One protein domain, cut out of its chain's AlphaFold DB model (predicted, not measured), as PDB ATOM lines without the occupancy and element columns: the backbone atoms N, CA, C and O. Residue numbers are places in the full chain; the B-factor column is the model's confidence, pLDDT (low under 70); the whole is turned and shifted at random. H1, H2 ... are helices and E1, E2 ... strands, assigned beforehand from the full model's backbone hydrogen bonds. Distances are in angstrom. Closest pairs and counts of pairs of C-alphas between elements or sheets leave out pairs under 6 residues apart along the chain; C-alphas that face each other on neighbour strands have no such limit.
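Overview. This is residues 10 to 93 of the 94 residues of an uncharacterized protein of Cohnella endophytica (UniProt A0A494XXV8). A small, strongly twisted sheet is built round the long strand E2, with the short helices H1, H2 and H4 at its margins; the longest helix, H3, lies well away from the sheet, at the far end of a loop that runs out over residues 60 to 72 and comes back to H4. The printed part has 84 residues, with four named strands and four named helices in the order E1 E2 E3 H1 E4 H2 H3 H4. The sheet is branched and mixed: E2 is antiparallel to E1 and to E3 and parallel to E4. The class is mixed, helices and strands. The whole is only just loose, close to compact, with a radius of gyration of the C-alphas of 14.3 A and spans of 41 by 33 by 20 A.

Along the chain. E1, residues 10 to 13, begins at C-alpha 10 at (178.323, 148.467, 203.655). E2, residues 19 to 26, is 22.1 A long from first to last C-alpha. E3 is residues 30 to 33, H1 residues 44 to 48, E4 residues 52 to 54 and H2 residues 56 to 59. H3, residues 73 to 82, is 14.5 A long and begins at C-alpha 73 at (186.748, 179.733, 214.437). H4, residues 87 to 91, ends at C-alpha 91 at (179.729, 163.024, 209.328).

Arrangement. E1, E2 and E3 form a meander, each strand the antiparallel neighbour of the one before, and E1 and E2, like E2 and E3, are a hairpin. The pairing along E2 is staggered: E1 lies on one side of it, beside residues 20 to 23, with N 12 and O 21 at 2.8 A. On the other side lie E3, beside residues 22 to 26, with N 24 and O 32 at 2.9 A, and E4, beside residues 19 to 21, with N 54 and O 20 at 2.8 A. H1, H2 and H4 are on the sheet, but each only grazes it. H2 and H4 only just touch, with 3 pairs of C-alphas within 8 A; the closest are those of Leu 59 and Lys 88, 4.5 A apart. H3 is not on the sheet, touches no helix and is apart from H4. In H1, H3 and H4 every O i to N i+4 pair is within hydrogen-bond range; H2 is too short for such a pair, and its one O i to N i+3 pair is within range.

Size, cuts and confidence. The C-alphas farthest apart are those of Asp 41 and Lys 73, 41.9 A. The printed part has no cut. The link from H2 to H3, 13 residues, is long. The mean pLDDT of the printed part is 86.8; residues 26 to 29 and residue 41 are under 70.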
ATOM      1  N   HIS A  10     177.195 147.781 203.050       89.00
ATOM      2  CA  HIS A  10     178.323 148.467 203.655       89.00
ATOM      3  C   HIS A  10     177.812 149.342 204.792       89.00
ATOM      4  O   HIS A  10     176.823 150.058 204.635       89.00
ATOM      5  N   PHE A  11     178.502 149.284 205.927       90.19
ATOM      6  CA  PHE A  11     178.170 150.051 207.120       90.19
ATOM      7  C   PHE A  11     179.238 151.116 207.337       90.19
ATOM      8  O   PHE A  11     180.423 150.802 207.440       90.19
ATOM      9  N   PHE A  12     178.809 152.366 207.415       92.12
ATOM     10  CA  PHE A  12     179.640 153.518 207.728       92.12
ATOM     11  C   PHE A  12     179.327 153.923 209.158       92.12
ATOM     12  O   PHE A  12     178.195 154.294 209.453       92.12
ATOM     13  N   ILE A  13     180.306 153.803 210.051       92.50
ATOM     14  CA  ILE A  13     180.159 154.126 211.472       92.50
ATOM     15  C   ILE A  13     181.030 155.345 211.754       92.50
ATOM     16  O   ILE A  13     182.216 155.345 211.419       92.50
ATOM     17  N   ASN A  14     180.446 156.388 212.341       94.50
ATOM     18  CA  ASN A  14     181.207 157.562 212.751       94.50
ATOM     19  C   ASN A  14     182.123 157.198 213.935       94.50
ATOM     20  O   ASN A  14     181.738 156.441 214.825       94.50
ATOM     21  N   ALA A  15     183.350 157.722 213.938       90.25
ATOM     22  CA  ALA A  15     184.364 157.359 214.927       90.25
ATOM     23  C   ALA A  15     184.101 157.921 216.340       90.25
ATOM     24  O   ALA A  15     184.634 157.392 217.315       90.25
ATOM     25  N   TYR A  16     183.296 158.978 216.460       90.69
ATOM     26  CA  TYR A  16     183.138 159.770 217.686       90.69
ATOM     27  C   TYR A  16     181.694 159.837 218.197       90.69
ATOM     28  O   TYR A  16     181.465 159.953 219.399       90.69
ATOM     29  N   PHE A  17     180.719 159.749 217.299       92.38
ATOM     30  CA  PHE A  17     179.293 159.845 217.580       92.38
ATOM     31  C   PHE A  17     178.581 158.556 217.164       92.38
ATOM     32  O   PHE A  17     179.028 157.885 216.232       92.38
ATOM     33  N   PRO A  18     177.443 158.207 217.790       93.94
ATOM     34  CA  PRO A  18     176.700 156.988 217.480       93.94
ATOM     35  C   PRO A  18     175.894 157.115 216.174       93.94
ATOM     36  O   PRO A  18     174.719 156.763 216.118       93.94
ATOM     37  N   PHE A  19     176.506 157.633 215.109       95.12
ATOM     38  CA  PHE A  19     175.916 157.724 213.779       95.12
ATOM     39  C   PHE A  19     176.321 156.526 212.931       95.12
ATOM     40  O   PHE A  19     177.500 156.162 212.865       95.12
ATOM     41  N   VAL A  20     175.340 155.936 212.254       94.94
ATOM     42  CA  VAL A  20     175.562 154.863 211.287       94.94
ATOM     43  C   VAL A  20     174.824 155.160 209.991       94.94
ATOM     44  O   VAL A  20     173.676 155.589 210.007       94.94
ATOM     45  N   ALA A  21     175.463 154.906 208.858       94.19
ATOM     46  CA  ALA A  21     174.811 154.885 207.560       94.19
ATOM     47  C   ALA A  21     175.011 153.525 206.903       94.19
ATOM     48  O   ALA A  21     176.044 152.875 207.072       94.19
ATOM     49  N   ILE A  22     174.007 153.093 206.150       93.19
ATOM     50  CA  ILE A  22     174.016 151.808 205.462       93.19
ATOM     51  C   ILE A  22     173.920 152.097 203.976       93.19
ATOM     52  O   ILE A  22     173.063 152.872 203.554       93.19
ATOM     53  N   ALA A  23     174.791 151.480 203.191       91.12
ATOM     54  CA  ALA A  23     174.793 151.607 201.745       91.12
ATOM     55  C   ALA A  23     174.834 150.242 201.067       91.12
ATOM     56  O   ALA A  23     175.261 149.247 201.650       91.12
ATOM     57  N   ARG A  24     174.423 150.206 199.805       89.31
ATOM     58  CA  ARG A  24     174.666 149.082 198.900       89.31
ATOM     59  C   ARG A  24     175.705 149.484 197.868       89.31
ATOM     60  O   ARG A  24     175.749 150.640 197.441       89.31
ATOM     61  N   TYR A  25     176.518 148.521 197.451       79.00
ATOM     62  CA  TYR A  25     177.390 148.721 196.302       79.00
ATOM     63  C   TYR A  25     176.540 148.907 195.042       79.00
ATOM     64  O   TYR A  25     175.725 148.041 194.707       79.00
ATOM     65  N   SER A  26     176.729 150.026 194.343       67.19
ATOM     66  CA  SER A  26     176.190 150.225 193.002       67.19
ATOM     67  C   SER A  26     177.287 150.059 191.961       67.19
ATOM     68  O   SER A  26     178.470 150.309 192.207       67.19
ATOM     69  N   ILE A  27     176.888 149.595 190.780       64.06
ATOM     70  CA  ILE A  27     177.787 149.416 189.641       64.06
ATOM     71  C   ILE A  27     178.390 150.785 189.305       64.06
ATOM     72  O   ILE A  27     177.655 151.698 188.945       64.06
ATOM     73  N   GLY A  28     179.717 150.914 189.417       62.78
ATOM     74  CA  GLY A  28     180.426 152.176 189.160       62.78
ATOM     75  C   GLY A  28     181.253 152.730 190.325       62.78
ATOM     76  O   GLY A  28     181.683 153.871 190.237       62.78
ATOM     77  N   ASN A  29     181.518 151.941 191.379       61.72
ATOM     78  CA  ASN A  29     182.235 152.365 192.599       61.72
ATOM     79  C   ASN A  29     181.505 153.417 193.451       61.72
ATOM     80  O   ASN A  29     182.120 154.047 194.309       61.72
ATOM     81  N   GLU A  30     180.196 153.572 193.271       73.25
ATOM     82  CA  GLU A  30     179.400 154.501 194.069       73.25
ATOM     83  C   GLU A  30     178.567 153.753 195.109       73.25
ATOM     84  O   GLU A  30     177.807 152.827 194.802       73.25
ATOM     85  N   PHE A  31     178.691 154.174 196.365       83.50
ATOM     86  CA  PHE A  31     177.833 153.701 197.444       83.50
ATOM     87  C   PHE A  31     176.469 154.376 197.346       83.50
ATOM     88  O   PHE A  31     176.376 155.599 197.353       83.50
ATOM     89  N   HIS A  32     175.409 153.575 197.288       88.44
ATOM     90  CA  HIS A  32     174.039 154.071 197.374       88.44
ATOM     91  C   HIS A  32     173.532 153.886 198.798       88.44
ATOM     92  O   HIS A  32     173.259 152.756 199.215       88.44
ATOM     93  N   PHE A  33     173.452 154.984 199.554       91.69
ATOM     94  CA  PHE A  33     172.889 154.971 200.902       91.69
ATOM     95  C   PHE A  33     171.409 154.604 200.868       91.69
ATOM     96  O   PHE A  33     170.695 154.946 199.928       91.69
ATOM     97  N   LEU A  34     170.961 153.902 201.904       91.56
ATOM     98  CA  LEU A  34     169.587 153.436 202.002       91.56
ATOM     99  C   LEU A  34     168.629 154.567 202.378       91.56
ATOM    100  O   LEU A  34     168.910 155.418 203.230       91.56
ATOM    101  N   GLU A  35     167.455 154.539 201.766       91.31
ATOM    102  CA  GLU A  35     166.343 155.417 202.107       91.31
ATOM    103  C   GLU A  35     165.556 154.895 203.324       91.31
ATOM    104  O   GLU A  35     165.671 153.743 203.753       91.31
ATOM    105  N   LYS A  36     164.710 155.748 203.914       88.69
ATOM    106  CA  LYS A  36     163.945 155.427 205.136       88.69
ATOM    107  C   LYS A  36     163.065 154.176 204.999       88.69
ATOM    108  O   LYS A  36     162.849 153.452 205.968       88.69
ATOM    109  N   ASN A  37     162.502 153.947 203.818       88.06
ATOM    110  CA  ASN A  37     161.687 152.773 203.500       88.06
ATOM    111  C   ASN A  37     162.512 151.477 203.413       88.06
ATOM    112  O   ASN A  37     161.961 150.416 203.697       88.06
ATOM    113  N   GLU A  38     163.796 151.563 203.067       87.12
ATOM    114  CA  GLU A  38     164.719 150.429 202.941       87.12
ATOM    115  C   GLU A  38     165.376 150.029 204.267       87.12
ATOM    116  O   GLU A  38     165.851 148.907 204.404       87.12
ATOM    117  N   LEU A  39     165.391 150.934 205.247       83.62
ATOM    118  CA  LEU A  39     165.994 150.722 206.566       83.62
ATOM    119  C   LEU A  39     165.098 149.950 207.557       83.62
ATOM    120  O   LEU A  39     165.431 149.834 208.737       83.62
ATOM    121  N   LYS A  40     163.939 149.450 207.115       70.19
ATOM    122  CA  LYS A  40     162.971 148.761 207.984       70.19
ATOM    123  C   LYS A  40     163.416 147.346 208.353       70.19
ATOM    124  O   LYS A  40     164.152 146.729 207.599       70.19
ATOM    125  N   ASP A  41     162.898 146.879 209.495       68.00
ATOM    126  CA  ASP A  41     162.979 145.550 210.139       68.00
ATOM    127  C   ASP A  41     164.366 144.890 210.267       68.00
ATOM    128  O   ASP A  41     164.732 144.487 211.371       68.00
ATOM    129  N   ASP A  42     165.177 144.866 209.215       78.25
ATOM    130  CA  ASP A  42     166.479 144.198 209.146       78.25
ATOM    131  C   ASP A  42     167.588 144.917 209.939       78.25
ATOM    132  O   ASP A  42     168.579 144.297 210.323       78.25
ATOM    133  N   PHE A  43     167.426 146.214 210.230       84.50
ATOM    134  CA  PHE A  43     168.452 147.038 210.894       84.50
ATOM    135  C   PHE A  43     168.026 147.598 212.256       84.50
ATOM    136  O   PHE A  43     168.691 148.476 212.807       84.50
ATOM    137  N   ARG A  44     166.944 147.066 212.840       81.75
ATOM    138  CA  ARG A  44     166.435 147.493 214.158       81.75
ATOM    139  C   ARG A  44     167.469 147.387 215.276       81.75
ATOM    140  O   ARG A  44     167.473 148.236 216.161       81.75
ATOM    141  N   LEU A  45     168.377 146.414 215.189       86.38
ATOM    142  CA  LEU A  45     169.427 146.197 216.185       86.38
ATOM    143  C   LEU A  45     170.304 147.441 216.408       86.38
ATOM    144  O   LEU A  45     170.716 147.704 217.530       86.38
ATOM    145  N   PHE A  46     170.563 148.246 215.372       88.06
ATOM    146  CA  PHE A  46     171.324 149.490 215.538       88.06
ATOM    147  C   PHE A  46     170.594 150.477 216.448       88.06
ATOM    148  O   PHE A  46     171.210 151.060 217.336       88.06
ATOM    149  N   ILE A  47     169.278 150.607 216.277       85.12
ATOM    150  CA  ILE A  47     168.444 151.479 217.108       85.12
ATOM    151  C   ILE A  47     168.428 150.967 218.556       85.12
ATOM    152  O   ILE A  47     168.578 151.757 219.483       85.12
ATOM    153  N   GLU A  48     168.307 149.652 218.759       89.19
ATOM    154  CA  GLU A  48     168.367 149.026 220.092       89.19
ATOM    155  C   GLU A  48     169.723 149.242 220.783       89.19
ATOM    156  O   GLU A  48     169.787 149.405 221.999       89.19
ATOM    157  N   CYS A  49     170.801 149.317 220.003       90.94
ATOM    158  CA  CYS A  49     172.149 149.641 220.464       90.94
ATOM    159  C   CYS A  49     172.423 151.155 220.576       90.94
ATOM    160  O   CYS A  49     173.582 151.548 220.697       90.94
ATOM    161  N   ASN A  50     171.392 152.008 220.547       91.94
ATOM    162  CA  ASN A  50     171.483 153.474 220.619       91.94
ATOM    163  C   ASN A  50     172.258 154.145 219.469       91.94
ATOM    164  O   ASN A  50     172.772 155.250 219.638       91.94
ATOM    165  N   TYR A  51     172.324 153.516 218.294       93.06
ATOM    166  CA  TYR A  51     172.792 154.188 217.085       93.06
ATOM    167  C   TYR A  51     171.663 154.966 216.409       93.06
ATOM    168  O   TYR A  51     170.531 154.496 216.273       93.06
ATOM    169  N   PHE A  52     172.012 156.138 215.895       92.81
ATOM    170  CA  PHE A  52     171.183 156.921 214.996       92.81
ATOM    171  C   PHE A  52     171.514 156.537 213.557       92.81
ATOM    172  O   PHE A  52     172.613 156.794 213.059       92.81
ATOM    173  N   ILE A  53     170.546 155.912 212.888       93.56
ATOM    174  CA  ILE A  53     170.681 155.544 211.481       93.56
ATOM    175  C   ILE A  53     170.402 156.775 210.614       93.56
ATOM    176  O   ILE A  53     169.289 157.304 210.615       93.56
ATOM    177  N   LEU A  54     171.408 157.213 209.861       94.62
ATOM    178  CA  LEU A  54     171.320 158.322 208.920       94.62
ATOM    179  C   LEU A  54     170.790 157.819 207.576       94.62
ATOM    180  O   LEU A  54     171.323 156.872 206.992       94.62
ATOM    181  N   THR A  55     169.720 158.448 207.098       94.44
ATOM    182  CA  THR A  55     169.109 158.135 205.804       94.44
ATOM    183  C   THR A  55     169.890 158.784 204.672       94.44
ATOM    184  O   THR A  55     170.534 159.818 204.858       94.44
ATOM    185  N   ARG A  56     169.754 158.235 203.463       93.56
ATOM    186  CA  ARG A  56     170.234 158.878 202.235       93.56
ATOM    187  C   ARG A  56     169.808 160.343 202.128       93.56
ATOM    188  O   ARG A  56     170.652 161.198 201.907       93.56
ATOM    189  N   GLU A  57     168.519 160.615 202.334       93.56
ATOM    190  CA  GLU A  57     167.951 161.966 202.258       93.56
ATOM    191  C   GLU A  57     168.689 162.951 203.171       93.56
ATOM    192  O   GLU A  57     168.970 164.061 202.749       93.56
ATOM    193  N   LEU A  58     169.037 162.542 204.394       93.56
ATOM    194  CA  LEU A  58     169.781 163.385 205.330       93.56
ATOM    195  C   LEU A  58     171.246 163.549 204.912       93.56
ATOM    196  O   LEU A  58     171.801 164.636 205.004       93.56
ATOM    197  N   LEU A  59     171.880 162.469 204.460       93.38
ATOM    198  CA  LEU A  59     173.293 162.454 204.080       93.38
ATOM    199  C   LEU A  59     173.584 163.277 202.822       93.38
ATOM    200  O   LEU A  59     174.656 163.868 202.719       93.38
ATOM    201  N   GLU A  60     172.644 163.314 201.881       93.12
ATOM    202  CA  GLU A  60     172.744 164.072 200.631       93.12
ATOM    203  C   GLU A  60     172.275 165.528 200.773       93.12
ATOM    204  O   GLU A  60     172.349 166.282 199.802       93.12
ATOM    205  N   GLN A  61     171.816 165.952 201.960       93.88
ATOM    206  CA  GLN A  61     171.493 167.360 202.188       93.88
ATOM    207  C   GLN A  61     172.731 168.233 201.965       93.88
ATOM    208  O   GLN A  61     173.821 167.884 202.438       93.88
ATOM    209  N   PRO A  62     172.572 169.363 201.251       92.06
ATOM    210  CA  PRO A  62     173.659 170.301 201.058       92.06
ATOM    211  C   PRO A  62     174.051 170.894 202.405       92.06
ATOM    212  O   PRO A  62     173.185 171.280 203.187       92.06
ATOM    213  N   PHE A  63     175.351 170.998 202.648       87.69
ATOM    214  CA  PHE A  63     175.865 171.738 203.787       87.69
ATOM    215  C   PHE A  63     176.052 173.202 203.388       87.69
ATOM    216  O   PHE A  63     176.910 173.528 202.558       87.69
ATOM    217  N   THR A  64     175.202 174.085 203.907       84.88
ATOM    218  CA  THR A  64     175.112 175.467 203.428       84.88
ATOM    219  C   THR A  64     175.875 176.440 204.317       84.88
ATOM    220  O   THR A  64     176.429 176.097 205.358       84.88
ATOM    221  N   LYS A  65     175.947 177.704 203.884       76.94
ATOM    222  CA  LYS A  65     176.631 178.749 204.657       76.94
ATOM    223  C   LYS A  65     175.897 179.100 205.941       76.94
ATOM    224  O   LYS A  65     176.527 179.579 206.876       76.94
ATOM    225  N   GLU A  66     174.590 178.892 205.970       82.75
ATOM    226  CA  GLU A  66     173.752 179.121 207.138       82.75
ATOM    227  C   GLU A  66     174.111 178.141 208.262       82.75
ATOM    228  O   GLU A  66     174.205 178.565 209.411       82.75
ATOM    229  N   ASP A  67     174.458 176.895 207.923       80.69
ATOM    230  CA  ASP A  67     174.912 175.876 208.883       80.69
ATOM    231  C   ASP A  67     176.270 176.222 209.528       80.69
ATOM    232  O   ASP A  67     176.621 175.723 210.594       80.69
ATOM    233  N   ILE A  68     177.047 177.111 208.898       80.19
ATOM    234  CA  ILE A  68     178.387 177.520 209.348       80.19
ATOM    235  C   ILE A  68     178.318 178.639 210.391       80.19
ATOM    236  O   ILE A  68     179.290 178.876 211.106       80.19
ATOM    237  N   ILE A  69     177.194 179.355 210.489       79.19
ATOM    238  CA  ILE A  69     177.071 180.549 211.343       79.19
ATOM    239  C   ILE A  69     177.274 180.201 212.825       79.19
ATOM    240  O   ILE A  69     177.769 181.033 213.586       79.19
ATOM    241  N   GLU A  70     176.930 178.976 213.217       79.44
ATOM    242  CA  GLU A  70     177.056 178.486 214.591       79.44
ATOM    243  C   GLU A  70     178.408 177.812 214.885       79.44
ATOM    244  O   GLU A  70     178.683 177.485 216.039       79.44
ATOM    245  N   LEU A  71     179.268 177.639 213.873       83.19
ATOM    246  CA  LEU A  71     180.569 176.988 214.021       83.19
ATOM    247  C   LEU A  71     181.615 177.904 214.661       83.19
ATOM    248  O   LEU A  71     181.645 179.126 214.468       83.19
ATOM    249  N   ASP A  72     182.546 177.296 215.389       87.31
ATOM    250  CA  ASP A  72     183.671 178.004 215.971       87.31
ATOM    251  C   ASP A  72     184.733 178.398 214.923       87.31
ATOM    252  O   ASP A  72     184.733 178.002 213.755       87.31
ATOM    253  N   LYS A  73     185.706 179.215 215.342       87.31
ATOM    254  CA  LYS A  73     186.748 179.733 214.437       87.31
ATOM    255  C   LYS A  73     187.633 178.647 213.815       87.31
ATOM    256  O   LYS A  73     188.210 178.886 212.754       87.31
ATOM    257  N   ASN A  74     187.837 177.523 214.489       85.31
ATOM    258  CA  ASN A  74     188.635 176.411 213.984       85.31
ATOM    259  C   ASN A  74     187.814 175.552 213.023       85.31
ATOM    260  O   ASN A  74     188.327 175.192 211.964       85.31
ATOM    261  N   GLU A  75     186.550 175.299 213.336       84.62
ATOM    262  CA  GLU A  75     185.603 174.588 212.473       84.62
ATOM    263  C   GLU A  75     185.394 175.334 211.148       84.62
ATOM    264  O   GLU A  75     185.502 174.743 210.073       84.62
ATOM    265  N   ILE A  76     185.261 176.665 211.189       86.56
ATOM    266  CA  ILE A  76     185.197 177.511 209.984       86.56
ATOM    267  C   ILE A  76     186.464 177.366 209.124       86.56
ATOM    268  O   ILE A  76     186.392 177.298 207.894       86.56
ATOM    269  N   LYS A  77     187.655 177.314 209.739       86.75
ATOM    270  CA  LYS A  77     188.909 177.112 208.989       86.75
ATOM    271  C   LYS A  77     188.944 175.744 208.313       86.75
ATOM    272  O   LYS A  77     189.375 175.663 207.165       86.75
ATOM    273  N   GLN A  78     188.503 174.696 209.008       84.19
ATOM    274  CA  GLN A  78     188.424 173.350 208.442       84.19
ATOM    275  C   GLN A  78     187.443 173.304 207.270       84.19
ATOM    276  O   GLN A  78     187.792 172.771 206.220       84.19
ATOM    277  N   TYR A  79     186.283 173.952 207.400       85.94
ATOM    278  CA  TYR A  79     185.319 174.085 206.312       85.94
ATOM    279  C   TYR A  79     185.950 174.698 205.055       85.94
ATOM    280  O   TYR A  79     185.858 174.120 203.977       85.94
ATOM    281  N   TYR A  80     186.643 175.835 205.169       86.88
ATOM    282  CA  TYR A  80     187.254 176.473 203.995       86.88
ATOM    283  C   TYR A  80     188.421 175.682 203.401       86.88
ATOM    284  O   TYR A  80     188.697 175.804 202.204       86.88
ATOM    285  N   TYR A  81     189.115 174.900 204.228       87.75
ATOM    286  CA  TYR A  81     190.213 174.050 203.786       87.75
ATOM    287  C   TYR A  81     189.707 172.832 203.006       87.75
ATOM    288  O   TYR A  81     190.175 172.576 201.898       87.75
ATOM    289  N   TRP A  82     188.741 172.109 203.567       87.88
ATOM    290  CA  TRP A  82     188.286 170.821 203.049       87.88
ATOM    291  C   TRP A  82     187.070 170.920 202.115       87.88
ATOM    292  O   TRP A  82     186.936 170.094 201.220       87.88
ATOM    293  N   LYS A  83     186.263 171.980 202.243       88.94
ATOM    294  CA  LYS A  83     185.110 172.310 201.385       88.94
ATOM    295  C   LYS A  83     184.081 171.172 201.271       88.94
ATOM    296  O   LYS A  83     183.818 170.720 200.157       88.94
ATOM    297  N   PRO A  84     183.495 170.710 202.391       90.50
ATOM    298  CA  PRO A  84     182.421 169.726 202.334       90.50
ATOM    299  C   PRO A  84     181.209 170.301 201.590       90.50
ATOM    300  O   PRO A  84     180.875 171.478 201.755       90.50
ATOM    301  N   GLU A  85     180.547 169.466 200.791       91.06
ATOM    302  CA  GLU A  85     179.353 169.854 200.031       91.06
ATOM    303  C   GLU A  85     178.078 169.294 200.662       91.06
ATOM    304  O   GLU A  85     177.015 169.904 200.554       91.06
ATOM    305  N   THR A  86     178.181 168.151 201.344       92.94
ATOM    306  CA  THR A  86     177.040 167.430 201.919       92.94
ATOM    307  C   THR A  86     177.257 167.056 203.383       92.94
ATOM    308  O   THR A  86     178.390 166.967 203.863       92.94
ATOM    309  N   ILE A  87     176.166 166.766 204.099       91.88
ATOM    310  CA  ILE A  87     176.219 166.257 205.482       91.88
ATOM    311  C   ILE A  87     177.035 164.965 205.578       91.88
ATOM    312  O   ILE A  87     177.778 164.773 206.539       91.88
ATOM    313  N   LYS A  88     176.937 164.083 204.575       92.00
ATOM    314  CA  LYS A  88     177.744 162.860 204.491       92.00
ATOM    315  C   LYS A  88     179.227 163.152 204.620       92.00
ATOM    316  O   LYS A  88     179.903 162.427 205.349       92.00
ATOM    317  N   ASP A  89     179.707 164.164 203.900       89.88
ATOM    318  CA  ASP A  89     181.121 164.501 203.902       89.88
ATOM    319  C   ASP A  89     181.518 164.777 205.345       89.88
ATOM    320  O   ASP A  89     182.394 164.092 205.854       89.88
ATOM    321  N   ILE A  90     180.789 165.663 206.037       89.00
ATOM    322  CA  ILE A  90     181.031 166.073 207.434       89.00
ATOM    323  C   ILE A  90     181.002 164.895 208.398       89.00
ATOM    324  O   ILE A  90     181.925 164.724 209.193       89.00
ATOM    325  N   VAL A  91     179.947 164.085 208.344       89.94
ATOM    326  CA  VAL A  91     179.729 163.024 209.328       89.94
ATOM    327  C   VAL A  91     180.692 161.859 209.134       89.94
ATOM    328  O   VAL A  91     181.053 161.215 210.111       89.94
ATOM    329  N   PHE A  92     181.137 161.555 207.920       87.19
ATOM    330  CA  PHE A  92     182.065 160.443 207.690       87.19
ATOM    331  C   PHE A  92     183.455 160.905 207.252       87.19
ATOM    332  O   PHE A  92     184.198 160.132 206.648       87.19
ATOM    333  N   ASN A  93     183.822 162.137 207.613       79.00
ATOM    334  CA  ASN A  93     185.188 162.629 207.508       79.00
ATOM    335  C   ASN A  93     186.071 161.925 208.541       79.00
ATOM    336  O   ASN A  93     185.900 162.139 209.743       79.00
TER     337      ASN A  93